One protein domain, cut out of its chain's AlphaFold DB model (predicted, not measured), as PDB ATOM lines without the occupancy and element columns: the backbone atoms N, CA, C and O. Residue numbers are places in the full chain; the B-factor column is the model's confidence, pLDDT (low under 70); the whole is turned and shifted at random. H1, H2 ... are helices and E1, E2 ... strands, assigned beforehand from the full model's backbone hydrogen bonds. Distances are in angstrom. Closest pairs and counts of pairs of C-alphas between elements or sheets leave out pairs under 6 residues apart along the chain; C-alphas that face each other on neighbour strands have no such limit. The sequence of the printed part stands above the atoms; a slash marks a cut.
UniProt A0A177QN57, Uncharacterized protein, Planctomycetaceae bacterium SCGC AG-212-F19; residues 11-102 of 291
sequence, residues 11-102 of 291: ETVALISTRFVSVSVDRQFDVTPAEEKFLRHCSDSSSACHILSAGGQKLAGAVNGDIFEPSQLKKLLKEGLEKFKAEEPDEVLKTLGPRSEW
ATOM      1  N   GLU A  11     -37.365 -60.511 -46.430       84.50
ATOM      2  CA  GLU A  11     -36.426 -59.463 -46.849       84.50
ATOM      3  C   GLU A  11     -37.099 -58.084 -46.808       84.50
ATOM      4  O   GLU A  11     -36.511 -57.127 -46.305       84.50
ATOM      5  N   THR A  12     -38.339 -57.966 -47.286       83.00
ATOM      6  CA  THR A  12     -39.112 -56.718 -47.204       83.00
ATOM      7  C   THR A  12     -39.358 -56.315 -45.745       83.00
ATOM      8  O   THR A  12     -39.148 -55.154 -45.383       83.00
ATOM      9  N   VAL A  13     -39.737 -57.262 -44.879       82.75
ATOM     10  CA  VAL A  13     -39.930 -57.006 -43.438       82.75
ATOM     11  C   VAL A  13     -38.622 -56.576 -42.769       82.75
ATOM     12  O   VAL A  13     -38.608 -55.602 -42.009       82.75
ATOM     13  N   ALA A  14     -37.514 -57.256 -43.063       85.94
ATOM     14  CA  ALA A  14     -36.190 -56.907 -42.557       85.94
ATOM     15  C   ALA A  14     -35.769 -55.503 -43.008       85.94
ATOM     16  O   ALA A  14     -35.297 -54.706 -42.197       85.94
ATOM     17  N   LEU A  15     -35.988 -55.161 -44.280       89.00
ATOM     18  CA  LEU A  15     -35.635 -53.854 -44.823       89.00
ATOM     19  C   LEU A  15     -36.384 -52.734 -44.097       89.00
ATOM     20  O   LEU A  15     -35.769 -51.774 -43.636       89.00
ATOM     21  N   ILE A  16     -37.700 -52.889 -43.942       87.56
ATOM     22  CA  ILE A  16     -38.541 -51.904 -43.264       87.56
ATOM     23  C   ILE A  16     -38.142 -51.765 -41.792       87.56
ATOM     24  O   ILE A  16     -37.937 -50.652 -41.320       87.56
ATOM     25  N   SER A  17     -38.001 -52.881 -41.074       83.31
ATOM     26  CA  SER A  17     -37.737 -52.875 -39.629       83.31
ATOM     27  C   SER A  17     -36.344 -52.374 -39.242       83.31
ATOM     28  O   SER A  17     -36.172 -51.882 -38.129       83.31
ATOM     29  N   THR A  18     -35.354 -52.480 -40.134       89.31
ATOM     30  CA  THR A  18     -33.956 -52.126 -39.824       89.31
ATOM     31  C   THR A  18     -33.492 -50.809 -40.440       89.31
ATOM     32  O   THR A  18     -32.533 -50.220 -39.945       89.31
ATOM     33  N   ARG A  19     -34.127 -50.343 -41.526       91.38
ATOM     34  CA  ARG A  19     -33.671 -49.157 -42.279       91.38
ATOM     35  C   ARG A  19     -34.674 -48.013 -42.302       91.38
ATOM     36  O   ARG A  19     -34.298 -46.911 -42.688       91.38
ATOM     37  N   PHE A  20     -35.922 -48.249 -41.904       90.25
ATOM     38  CA  PHE A  20     -36.983 -47.255 -42.008       90.25
ATOM     39  C   PHE A  20     -37.731 -47.065 -40.691       90.25
ATOM     40  O   PHE A  20     -37.922 -47.990 -39.907       90.25
ATOM     41  N   VAL A  21     -38.240 -45.850 -40.493       86.81
ATOM     42  CA  VAL A  21     -39.251 -45.566 -39.473       86.81
ATOM     43  C   VAL A  21     -40.609 -45.573 -40.159       86.81
ATOM     44  O   VAL A  21     -40.971 -44.640 -40.873       86.81
ATOM     45  N   SER A  22     -41.375 -46.646 -39.981       83.38
ATOM     46  CA  SER A  22     -42.681 -46.759 -40.629       83.38
ATOM     47  C   SER A  22     -43.751 -45.991 -39.868       83.38
ATOM     48  O   SER A  22     -44.210 -46.434 -38.813       83.38
ATOM     49  N   VAL A  23     -44.292 -44.943 -40.481       78.12
ATOM     50  CA  VAL A  23     -45.445 -44.185 -39.968       78.12
ATOM     51  C   VAL A  23     -46.661 -44.436 -40.866       78.12
ATOM     52  O   VAL A  23     -46.512 -44.761 -42.036       78.12
ATOM     53  N   SER A  24     -47.862 -44.412 -40.296       75.12
ATOM     54  CA  SER A  24     -49.114 -44.373 -41.061       75.12
ATOM     55  C   SER A  24     -49.868 -43.151 -40.585       75.12
ATOM     56  O   SER A  24     -50.012 -42.975 -39.377       75.12
ATOM     57  N   VAL A  25     -50.317 -42.324 -41.520       72.12
ATOM     58  CA  VAL A  25     -50.988 -41.062 -41.218       72.12
ATOM     59  C   VAL A  25     -52.339 -41.071 -41.905       72.12
ATOM     60  O   VAL A  25     -52.428 -41.338 -43.100       72.12
ATOM     61  N   ASP A  26     -53.385 -40.775 -41.145       71.00
ATOM     62  CA  ASP A  26     -54.693 -40.480 -41.709       71.00
ATOM     63  C   ASP A  26     -54.783 -38.973 -41.972       71.00
ATOM     64  O   ASP A  26     -55.156 -38.185 -41.097       71.00
ATOM     65  N   ARG A  27     -54.373 -38.562 -43.181       70.75
ATOM     66  CA  ARG A  27     -54.241 -37.143 -43.550       70.75
ATOM     67  C   ARG A  27     -55.564 -36.376 -43.506       70.75
ATOM     68  O   ARG A  27     -55.558 -35.160 -43.385       70.75
ATOM     69  N   GLN A  28     -56.706 -37.058 -43.553       66.12
ATOM     70  CA  GLN A  28     -58.007 -36.386 -43.528       66.12
ATOM     71  C   GLN A  28     -58.458 -35.980 -42.121       66.12
ATOM     72  O   GLN A  28     -59.246 -35.043 -41.981       66.12
ATOM     73  N   PHE A  29     -57.997 -36.674 -41.076       62.47
ATOM     74  CA  PHE A  29     -58.598 -36.543 -39.743       62.47
ATOM     75  C   PHE A  29     -57.604 -36.254 -38.622       62.47
ATOM     76  O   PHE A  29     -57.985 -35.583 -37.659       62.47
ATOM     77  N   ASP A  30     -56.360 -36.716 -38.751       64.94
ATOM     78  CA  ASP A  30     -55.431 -36.804 -37.623       64.94
ATOM     79  C   ASP A  30     -54.110 -36.043 -37.850       64.94
ATOM     80  O   ASP A  30     -53.174 -36.226 -37.079       64.94
ATOM     81  N   VAL A  31     -54.029 -35.170 -38.864       70.56
ATOM     82  CA  VAL A  31     -52.839 -34.333 -39.103       70.56
ATOM     83  C   VAL A  31     -52.897 -33.000 -38.377       70.56
ATOM     84  O   VAL A  31     -53.878 -32.254 -38.415       70.56
ATOM     85  N   THR A  32     -51.791 -32.682 -37.728       71.69
ATOM     86  CA  THR A  32     -51.493 -31.359 -37.189       71.69
ATOM     87  C   THR A  32     -51.025 -30.414 -38.301       71.69
ATOM     88  O   THR A  32     -50.565 -30.871 -39.349       71.69
ATOM     89  N   PRO A  33     -51.055 -29.083 -38.097       73.31
ATOM     90  CA  PRO A  33     -50.513 -28.133 -39.077       73.31
ATOM     91  C   PRO A  33     -49.037 -28.394 -39.431       73.31
ATOM     92  O   PRO A  33     -48.605 -28.170 -40.561       73.31
ATOM     93  N   ALA A  34     -48.268 -28.891 -38.460       73.44
ATOM     94  CA  ALA A  34     -46.881 -29.304 -38.627       73.44
ATOM     95  C   ALA A  34     -46.744 -30.492 -39.590       73.44
ATOM     96  O   ALA A  34     -45.955 -30.442 -40.535       73.44
ATOM     97  N   GLU A  35     -47.536 -31.540 -39.366       76.75
ATOM     98  CA  GLU A  35     -47.574 -32.724 -40.225       76.75
ATOM     99  C   GLU A  35     -48.093 -32.378 -41.617       76.75
ATOM    100  O   GLU A  35     -47.528 -32.846 -42.596       76.75
ATOM    101  N   GLU A  36     -49.079 -31.490 -41.735       77.81
ATOM    102  CA  GLU A  36     -49.569 -31.016 -43.031       77.81
ATOM    103  C   GLU A  36     -48.460 -30.301 -43.821       77.81
ATOM    104  O   GLU A  36     -48.244 -30.573 -45.004       77.81
ATOM    105  N   LYS A  37     -47.664 -29.451 -43.154       78.31
ATOM    106  CA  LYS A  37     -46.487 -28.821 -43.771       78.31
ATOM    107  C   LYS A  37     -45.438 -29.861 -44.170       78.31
ATOM    108  O   LYS A  37     -44.856 -29.739 -45.249       78.31
ATOM    109  N   PHE A  38     -45.182 -30.864 -43.332       79.94
ATOM    110  CA  PHE A  38     -44.237 -31.948 -43.618       79.94
ATOM    111  C   PHE A  38     -44.691 -32.800 -44.816       79.94
ATOM    112  O   PHE A  38     -43.892 -33.118 -45.693       79.94
ATOM    113  N   LEU A  39     -45.989 -33.091 -44.903       82.19
ATOM    114  CA  LEU A  39     -46.611 -33.949 -45.913       82.19
ATOM    115  C   LEU A  39     -47.045 -33.200 -47.181       82.19
ATOM    116  O   LEU A  39     -47.580 -33.821 -48.093       82.19
ATOM    117  N   ARG A  40     -46.779 -31.895 -47.309       81.88
ATOM    118  CA  ARG A  40     -47.227 -31.069 -48.452       81.88
ATOM    119  C   ARG A  40     -46.843 -31.603 -49.844       81.88
ATOM    120  O   ARG A  40     -47.508 -31.286 -50.821       81.88
ATOM    121  N   HIS A  41     -45.779 -32.406 -49.938       82.06
ATOM    122  CA  HIS A  41     -45.281 -33.020 -51.187       82.06
ATOM    123  C   HIS A  41     -45.813 -34.444 -51.432       82.06
ATOM    124  O   HIS A  41     -45.505 -35.096 -52.442       82.06
ATOM    125  N   CYS A  42     -46.571 -34.965 -50.473       82.94
ATOM    126  CA  CYS A  42     -47.244 -36.249 -50.533       82.94
ATOM    127  C   CYS A  42     -48.603 -36.104 -51.218       82.94
ATOM    128  O   CYS A  42     -49.242 -35.053 -51.168       82.94
ATOM    129  N   SER A  43     -49.031 -37.178 -51.874       77.12
ATOM    130  CA  SER A  43     -50.375 -37.258 -52.437       77.12
ATOM    131  C   SER A  43     -51.406 -37.383 -51.314       77.12
ATOM    132  O   SER A  43     -51.136 -38.026 -50.303       77.12
ATOM    133  N   ASP A  44     -52.600 -36.833 -51.532       70.50
ATOM    134  CA  ASP A  44     -53.772 -37.026 -50.663       70.50
ATOM    135  C   ASP A  44     -54.515 -38.346 -50.915       70.50
ATOM    136  O   ASP A  44     -55.577 -38.588 -50.341       70.50
ATOM    137  N   SER A  45     -53.988 -39.215 -51.785       70.50
ATOM    138  CA  SER A  45     -54.595 -40.520 -52.039       70.50
ATOM    139  C   SER A  45     -54.530 -41.395 -50.784       70.50
ATOM    140  O   SER A  45     -53.463 -41.610 -50.209       70.50
ATOM    141  N   SER A  46     -55.673 -41.973 -50.405       62.34
ATOM    142  CA  SER A  46     -55.836 -42.866 -49.244       62.34
ATOM    143  C   SER A  46     -54.999 -44.151 -49.307       62.34
ATOM    144  O   SER A  46     -54.926 -44.889 -48.329       62.34
ATOM    145  N   SER A  47     -54.367 -44.424 -50.451       67.00
ATOM    146  CA  SER A  47     -53.522 -45.595 -50.710       67.00
ATOM    147  C   SER A  47     -52.085 -45.227 -51.101       67.00
ATOM    148  O   SER A  47     -51.361 -46.056 -51.653       67.00
ATOM    149  N   ALA A  48     -51.663 -43.984 -50.854       78.62
ATOM    150  CA  ALA A  48     -50.310 -43.553 -51.165       78.62
ATOM    151  C   ALA A  48     -49.282 -44.083 -50.150       78.62
ATOM    152  O   ALA A  48     -49.515 -44.085 -48.941       78.62
ATOM    153  N   CYS A  49     -48.104 -44.475 -50.638       86.38
ATOM    154  CA  CYS A  49     -46.920 -44.708 -49.810       86.38
ATOM    155  C   CYS A  49     -45.817 -43.753 -50.239       86.38
ATOM    156  O   CYS A  49     -45.559 -43.571 -51.432       86.38
ATOM    157  N   HIS A  50     -45.138 -43.156 -49.267       88.50
ATOM    158  CA  HIS A  50     -44.048 -42.227 -49.507       88.50
ATOM    159  C   HIS A  50     -42.862 -42.576 -48.620       88.50
ATOM    160  O   HIS A  50     -43.026 -42.898 -47.446       88.50
ATOM    161  N   ILE A  51     -41.666 -42.475 -49.194       90.69
ATOM    162  CA  ILE A  51     -40.410 -42.514 -48.458       90.69
ATOM    163  C   ILE A  51     -39.913 -41.081 -48.346       90.69
ATOM    164  O   ILE A  51     -39.714 -40.405 -49.358       90.69
ATOM    165  N   LEU A  52     -39.740 -40.629 -47.110       88.94
ATOM    166  CA  LEU A  52     -39.331 -39.274 -46.774       88.94
ATOM    167  C   LEU A  52     -38.022 -39.322 -45.977       88.94
ATOM    168  O   LEU A  52     -37.819 -40.238 -45.179       88.94
ATOM    169  N   SER A  53     -37.151 -38.332 -46.172       87.81
ATOM    170  CA  SER A  53     -36.052 -38.066 -45.242       87.81
ATOM    171  C   SER A  53     -36.593 -37.468 -43.935       87.81
ATOM    172  O   SER A  53     -37.735 -37.003 -43.872       87.81
ATOM    173  N   ALA A  54     -35.767 -37.423 -42.885       82.12
ATOM    174  CA  ALA A  54     -36.137 -36.771 -41.625       82.12
ATOM    175  C   ALA A  54     -36.426 -35.262 -41.796       82.12
ATOM    176  O   ALA A  54     -37.238 -34.714 -41.057       82.12
ATOM    177  N   GLY A  55     -35.828 -34.611 -42.802       77.69
ATOM    178  CA  GLY A  55     -36.109 -33.216 -43.172       77.69
ATOM    179  C   GLY A  55     -37.404 -33.016 -43.974       77.69
ATOM    180  O   GLY A  55     -37.758 -31.888 -44.302       77.69
ATOM    181  N   GLY A  56     -38.131 -34.089 -44.305       79.25
ATOM    182  CA  GLY A  56     -39.372 -34.018 -45.085       79.25
ATOM    183  C   GLY A  56     -39.162 -33.960 -46.597       79.25
ATOM    184  O   GLY A  56     -40.104 -33.684 -47.344       79.25
ATOM    185  N   GLN A  57     -37.948 -34.242 -47.079       85.56
ATOM    186  CA  GLN A  57     -37.712 -34.416 -48.508       85.56
ATOM    187  C   GLN A  57     -38.318 -35.738 -48.963       85.56
ATOM    188  O   GLN A  57     -38.014 -36.800 -48.422       85.56
ATOM    189  N   LYS A  58     -39.140 -35.688 -50.010       89.50
ATOM    190  CA  LYS A  58     -39.655 -36.892 -50.652       89.50
ATOM    191  C   LYS A  58     -38.571 -37.559 -51.494       89.50
ATOM    192  O   LYS A  58     -38.091 -36.976 -52.459       89.50
ATOM    193  N   LEU A  59     -38.227 -38.792 -51.135       91.50
ATOM    194  CA  LEU A  59     -37.219 -39.609 -51.813       91.50
ATOM    195  C   LEU A  59     -37.872 -40.515 -52.864       91.50
ATOM    196  O   LEU A  59     -37.407 -40.611 -54.001       91.50
ATOM    197  N   ALA A  60     -39.001 -41.127 -52.504       91.50
ATOM    198  CA  ALA A  60     -39.780 -41.979 -53.393       91.50
ATOM    199  C   ALA A  60     -41.273 -41.916 -53.039       91.50
ATOM    200  O   ALA A  60     -41.654 -41.523 -51.932       91.50
ATOM    201  N   GLY A  61     -42.147 -42.294 -53.971       86.38
ATOM    202  CA  GLY A  61     -43.566 -42.440 -53.672       86.38
ATOM    203  C   GLY A  61     -44.339 -43.236 -54.712       86.38
ATOM    204  O   GLY A  61     -43.973 -43.252 -55.880       86.38
ATOM    205  N   ALA A  62     -45.436 -43.835 -54.268       82.50
ATOM    206  CA  ALA A  62     -46.401 -44.553 -55.087       82.50
ATOM    207  C   ALA A  62     -47.826 -44.162 -54.661       82.50
ATOM    208  O   ALA A  62     -48.042 -43.765 -53.513       82.50
ATOM    209  N   VAL A  63     -48.783 -44.244 -55.583       74.38
ATOM    210  CA  VAL A  63     -50.209 -43.944 -55.362       74.38
ATOM    211  C   VAL A  63     -51.061 -45.104 -55.876       74.38
ATOM    212  O   VAL A  63     -50.585 -45.902 -56.670       74.38
ATOM    213  N   ASN A  64     -52.323 -45.193 -55.454       63.56
ATOM    214  CA  ASN A  64     -53.323 -46.108 -56.027       63.56
ATOM    215  C   ASN A  64     -52.978 -47.607 -55.944       63.56
ATOM    216  O   ASN A  64     -53.215 -48.358 -56.882       63.56
ATOM    217  N   GLY A  65     -52.472 -48.067 -54.798       59.53
ATOM    218  CA  GLY A  65     -52.343 -49.503 -54.524       59.53
ATOM    219  C   GLY A  65     -51.132 -50.208 -55.143       59.53
ATOM    220  O   GLY A  65     -50.938 -51.394 -54.892       59.53
ATOM    221  N   ASP A  66     -50.241 -49.473 -55.809       59.38
ATOM    222  CA  ASP A  66     -48.932 -49.944 -56.301       59.38
ATOM    223  C   ASP A  66     -47.973 -50.447 -55.193       59.38
ATOM    224  O   ASP A  66     -46.803 -50.717 -55.430       59.38
ATOM    225  N   ILE A  67     -48.418 -50.513 -53.940       64.94
ATOM    226  CA  ILE A  67     -47.620 -50.914 -52.768       64.94
ATOM    227  C   ILE A  67     -48.109 -52.227 -52.166       64.94
ATOM    228  O   ILE A  67     -47.532 -52.717 -51.191       64.94
ATOM    229  N   PHE A  68     -49.210 -52.763 -52.695       63.81
ATOM    230  CA  PHE A  68     -49.746 -54.019 -52.216       63.81
ATOM    231  C   PHE A  68     -48.864 -55.182 -52.704       63.81
ATOM    232  O   PHE A  68     -48.627 -56.115 -51.947       63.81
ATOM    233  N   GLU A  69     -48.259 -55.104 -53.894       71.75
ATOM    234  CA  GLU A  69     -47.297 -56.114 -54.356       71.75
ATOM    235  C   GLU A  69     -45.932 -55.966 -53.641       71.75
ATOM    236  O   GLU A  69     -45.297 -54.907 -53.746       71.75
ATOM    237  N   PRO A  70     -45.405 -57.016 -52.971       74.56
ATOM    238  CA  PRO A  70     -44.129 -56.938 -52.250       74.56
ATOM    239  C   PRO A  70     -42.953 -56.482 -53.120       74.56
ATOM    240  O   PRO A  70     -42.079 -55.749 -52.660       74.56
ATOM    241  N   SER A  71     -42.941 -56.863 -54.401       81.31
ATOM    242  CA  SER A  71     -41.905 -56.457 -55.357       81.31
ATOM    243  C   SER A  71     -41.921 -54.953 -55.639       81.31
ATOM    244  O   SER A  71     -40.856 -54.336 -55.721       81.31
ATOM    245  N   GLN A  72     -43.106 -54.345 -55.737       81.94
ATOM    246  CA  GLN A  72     -43.251 -52.906 -55.946       81.94
ATOM    247  C   GLN A  72     -42.859 -52.129 -54.684       81.94
ATOM    248  O   GLN A  72     -42.097 -51.165 -54.781       81.94
ATOM    249  N   LEU A  73     -43.268 -52.595 -53.496       84.25
ATOM    250  CA  LEU A  73     -42.820 -51.995 -52.237       84.25
ATOM    251  C   LEU A  73     -41.299 -52.104 -52.075       84.25
ATOM    252  O   LEU A  73     -40.640 -51.120 -51.747       84.25
ATOM    253  N   LYS A  74     -40.709 -53.268 -52.358       87.69
ATOM    254  CA  LYS A  74     -39.255 -53.464 -52.293       87.69
ATOM    255  C   LYS A  74     -38.517 -52.534 -53.256       87.69
ATOM    256  O   LYS A  74     -37.502 -51.957 -52.869       87.69
ATOM    257  N   LYS A  75     -39.031 -52.342 -54.476       89.44
ATOM    258  CA  LYS A  75     -38.493 -51.359 -55.430       89.44
ATOM    259  C   LYS A  75     -38.547 -49.942 -54.853       89.44
ATOM    260  O   LYS A  75     -37.536 -49.250 -54.885       89.44
ATOM    261  N   LEU A  76     -39.682 -49.549 -54.273       90.75
ATOM    262  CA  LEU A  76     -39.868 -48.236 -53.652       90.75
ATOM    263  C   LEU A  76     -38.888 -47.997 -52.489       90.75
ATOM    264  O   LEU A  76     -38.293 -46.925 -52.384       90.75
ATOM    265  N   LEU A  77     -38.696 -49.001 -51.628       92.19
ATOM    266  CA  LEU A  77     -37.758 -48.936 -50.505       92.19
ATOM    267  C   LEU A  77     -36.308 -48.822 -50.997       92.19
ATOM    268  O   LEU A  77     -35.556 -47.998 -50.483       92.19
ATOM    269  N   LYS A  78     -35.918 -49.609 -52.008       93.56
ATOM    270  CA  LYS A  78     -34.573 -49.542 -52.605       93.56
ATOM    271  C   LYS A  78     -34.309 -48.181 -53.248       93.56
ATOM    272  O   LYS A  78     -33.292 -47.571 -52.944       93.56
ATOM    273  N   GLU A  79     -35.259 -47.658 -54.021       94.00
ATOM    274  CA  GLU A  79     -35.174 -46.314 -54.609       94.00
ATOM    275  C   GLU A  79     -35.017 -45.227 -53.533       94.00
ATOM    276  O   GLU A  79     -34.215 -44.303 -53.675       94.00
ATOM    277  N   GLY A  80     -35.756 -45.350 -52.426       93.12
ATOM    278  CA  GLY A  80     -35.623 -44.458 -51.279       93.12
ATOM    279  C   GLY A  80     -34.226 -44.493 -50.653       93.12
ATOM    280  O   GLY A  80     -33.674 -43.436 -50.360       93.12
ATOM    281  N   LEU A  81     -33.641 -45.684 -50.486       94.50
ATOM    282  CA  LEU A  81     -32.289 -45.850 -49.935       94.50
ATOM    283  C   LEU A  81     -31.198 -45.340 -50.876       94.50
ATOM    284  O   LEU A  81     -30.247 -44.729 -50.407       94.50
ATOM    285  N   GLU A  82     -31.334 -45.564 -52.183       95.44
ATOM    286  CA  GLU A  82     -30.375 -45.084 -53.187       95.44
ATOM    287  C   GLU A  82     -30.315 -43.554 -53.237       95.44
ATOM    288  O   GLU A  82     -29.247 -42.970 -53.424       95.44
ATOM    289  N   LYS A  83     -31.461 -42.894 -53.045       93.88
ATOM    290  CA  LYS A  83     -31.556 -41.430 -53.015       93.88
ATOM    291  C   LYS A  83     -31.262 -40.830 -51.644       93.88
ATOM    292  O   LYS A  83     -31.054 -39.621 -51.562       93.88
ATOM    293  N   PHE A  84     -31.279 -41.633 -50.580       92.62
ATOM    294  CA  PHE A  84     -31.051 -41.144 -49.229       92.62
ATOM    295  C   PHE A  84     -29.608 -40.672 -49.072       92.62
ATOM    296  O   PHE A  84     -28.652 -41.424 -49.262       92.62
ATOM    297  N   LYS A  85     -29.460 -39.418 -48.659       87.00
ATOM    298  CA  LYS A  85     -28.200 -38.860 -48.186       87.00
ATOM    299  C   LYS A  85     -28.397 -38.459 -46.736       87.00
ATOM    300  O   LYS A  85     -29.440 -37.914 -46.383       87.00
ATOM    301  N   ALA A  86     -27.414 -38.783 -45.899       81.44
ATOM    302  CA  ALA A  86     -27.412 -38.307 -44.528       81.44
ATOM    303  C   ALA A  86     -27.293 -36.782 -44.571       81.44
ATOM    304  O   ALA A  86     -26.295 -36.243 -45.046       81.44
ATOM    305  N   GLU A  87     -28.337 -36.115 -44.116       72.56
ATOM    306  CA  GLU A  87     -28.420 -34.667 -44.033       72.56
ATOM    307  C   GLU A  87     -28.737 -34.308 -42.586       72.56
ATOM    308  O   GLU A  87     -29.433 -35.055 -41.885       72.56
ATOM    309  N   GLU A  88     -28.211 -33.172 -42.134       67.38
ATOM    310  CA  GLU A  88     -28.652 -32.592 -40.872       67.38
ATOM    311  C   GLU A  88     -30.153 -32.283 -40.972       67.38
ATOM    312  O   GLU A  88     -30.610 -31.823 -42.025       67.38
ATOM    313  N   PRO A  89     -30.951 -32.546 -39.922       62.38
ATOM    314  CA  PRO A  89     -32.381 -32.301 -39.973       62.38
ATOM    315  C   PRO A  89     -32.655 -30.832 -40.306       62.38
ATOM    316  O   PRO A  89     -32.164 -29.932 -39.624       62.38
ATOM    317  N   ASP A  90     -33.456 -30.607 -41.345       60.41
ATOM    318  CA  ASP A  90     -33.851 -29.270 -41.780       60.41
ATOM    319  C   ASP A  90     -34.480 -28.490 -40.604       60.41
ATOM    320  O   ASP A  90     -35.227 -29.054 -39.790       60.41
ATOM    321  N   GLU A  91     -34.221 -27.179 -40.503       57.28
ATOM    322  CA  GLU A  91     -34.714 -26.334 -39.392       57.28
ATOM    323  C   GLU A  91     -36.245 -26.321 -39.272       57.28
ATOM    324  O   GLU A  91     -36.797 -25.910 -38.250       57.28
ATOM    325  N   VAL A  92     -36.950 -26.825 -40.287       53.25
ATOM    326  CA  VAL A  92     -38.396 -27.047 -40.271       53.25
ATOM    327  C   VAL A  92     -38.839 -27.807 -39.016       53.25
ATOM    328  O   VAL A  92     -39.874 -27.443 -38.464       53.25
ATOM    329  N   LEU A  93     -38.049 -28.756 -38.493       53.59
ATOM    330  CA  LEU A  93     -38.363 -29.446 -37.230       53.59
ATOM    331  C   LEU A  93     -38.181 -28.568 -35.979       53.59
ATOM    332  O   LEU A  93     -38.845 -28.815 -34.976       53.59
ATOM    333  N   LYS A  94     -37.339 -27.525 -36.029       52.06
ATOM    334  CA  LYS A  94     -37.153 -26.550 -34.934       52.06
ATOM    335  C   LYS A  94     -38.289 -25.527 -34.851       52.06
ATOM    336  O   LYS A  94     -38.531 -24.969 -33.788       52.06
ATOM    337  N   THR A  95     -38.981 -25.277 -35.965       51.34
ATOM    338  CA  THR A  95     -40.140 -24.360 -36.017       51.34
ATOM    339  C   THR A  95     -41.437 -24.986 -35.521       51.34
ATOM    340  O   THR A  95     -42.454 -24.302 -35.403       51.34
ATOM    341  N   LEU A  96     -41.424 -26.288 -35.255       54.00
ATOM    342  CA  LEU A  96     -42.575 -26.949 -34.686       54.00
ATOM    343  C   LEU A  96     -42.556 -26.670 -33.178       54.00
ATOM    344  O   LEU A  96     -41.600 -27.036 -32.495       54.00
ATOM    345  N   GLY A  97     -43.588 -25.982 -32.674       56.25
ATOM    346  CA  GLY A  97     -43.772 -25.730 -31.238       56.25
ATOM    347  C   GLY A  97     -43.712 -27.026 -30.416       56.25
ATOM    348  O   GLY A  97     -43.662 -28.117 -30.981       56.25
ATOM    349  N   PRO A  98     -43.707 -26.975 -29.079       56.03
ATOM    350  CA  PRO A  98     -43.551 -28.178 -28.269       56.03
ATOM    351  C   PRO A  98     -44.611 -29.234 -28.628       56.03
ATOM    352  O   PRO A  98     -45.782 -28.921 -28.814       56.03
ATOM    353  N   ARG A  99     -44.213 -30.514 -28.689       50.91
ATOM    354  CA  ARG A  99     -45.086 -31.662 -29.029       50.91
ATOM    355  C   ARG A  99     -46.396 -31.711 -28.221       50.91
ATOM    356  O   ARG A  99     -47.370 -32.311 -28.661       50.91
ATOM    357  N   SER A 100     -46.429 -31.085 -27.044       52.09
ATOM    358  CA  SER A 100     -47.632 -30.895 -26.222       52.09
ATOM    359  C   SER A 100     -48.742 -30.097 -26.915       52.09
ATOM    360  O   SER A 100     -49.910 -30.273 -26.579       52.09
ATOM    361  N   GLU A 101     -48.392 -29.249 -27.880       54.59
ATOM    362  CA  GLU A 101     -49.316 -28.441 -28.682       54.59
ATOM    363  C   GLU A 101     -49.823 -29.194 -29.922       54.59
ATOM    364  O   GLU A 101     -50.828 -28.810 -30.515       54.59
ATOM    365  N   TRP A 102     -49.189 -30.314 -30.288       55.78
ATOM    366  CA  TRP A 102     -49.524 -31.137 -31.461       55.78
ATOM    367  C   TRP A 102     -50.608 -32.165 -31.123       55.78
ATOM    368  O   TRP A 102     -50.500 -33.356 -31.419       55.78
TER     369      TRP A 102
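This is residues 11 to 102 of the 291 residues of an uncharacterized protein of Planctomycetaceae bacterium SCGC AG-212-F19 (UniProt A0A177QN57). A short two-stranded hairpin, E1 and E2, forms the middle of the domain, with the longest helix, H3, packed on it through residues 72 to 83 and H1 side by side with H3. H2 lies at the opposite end, reached from H1 by the long link of residues 20 to 32, and a tail without a named element, residues 84 to 102, runs from H3 round to the end where H2 lies. The printed part has 92 residues with three named helices and two named strands, in the order H1, H2, E1, E2, H3; the sheet, E1 - E2, is antiparallel. The class is mixed, helices and strands, though under half of the residues, 39 of 92, are in named elements. The whole is compact, with a radius of gyration of the C-alphas of 13.9 A and spans of 39 by 30 by 20 A.

E1, residues 49 to 52, and E2, residues 58 to 62, are a hairpin of antiparallel neighbour strands, at 173 degrees between their directions. C-alphas 50 and 61 face each other at 4.2 A. N 49 and O 62, at 3.0 A, and N 51 and O 60, at 2.9 A, are within hydrogen-bond range. H3, residues 70 to 83, comes closest to E2 at the C-alphas of Leu 59 and Gly 80, 5.1 A apart. Its closest C-alphas to E1 are those of Ile 51 and Gly 80, at 5.9 A. H1, residues 11 to 19, touches H3, the closest C-alphas being those of Thr 12 and Lys 74, at 6.0 A. These two run the same way at a shallow tilt of 33 degrees, only just short of steep. H1 is apart from E1 and E2. H2, residues 33 to 39, is apart from H1, E2 and H3. In H1, H2 and H3 every O i to N i+4 pair is within hydrogen-bond range.

E1 runs 9.8 A from C-alpha 49 at (-46.920, -44.708, -49.810) to C-alpha 52, and E2 runs 11.1 A from C-alpha 58 to C-alpha 62. H3 measures 20.0 A and ends with C-alpha 83 at (-31.556, -41.430, -53.015). H1 measures 11.6 A and begins with C-alpha 11 at (-36.426, -59.463, -46.849). H2 measures 9.8 A.

The two C-alphas farthest apart are those of Ser 71 and Glu 101, at 39.4 A. The printed part, residues 11 to 102, has no cut. The link from H1 to H2 is long, those from H2 to E1 and from E2 to H3 are short, and that from E1 to E2 is tight. The mean pLDDT of the printed part is 76.5, and residues 28 to 30, 46 to 47, 64 to 68 and 88 to 102 are under 70.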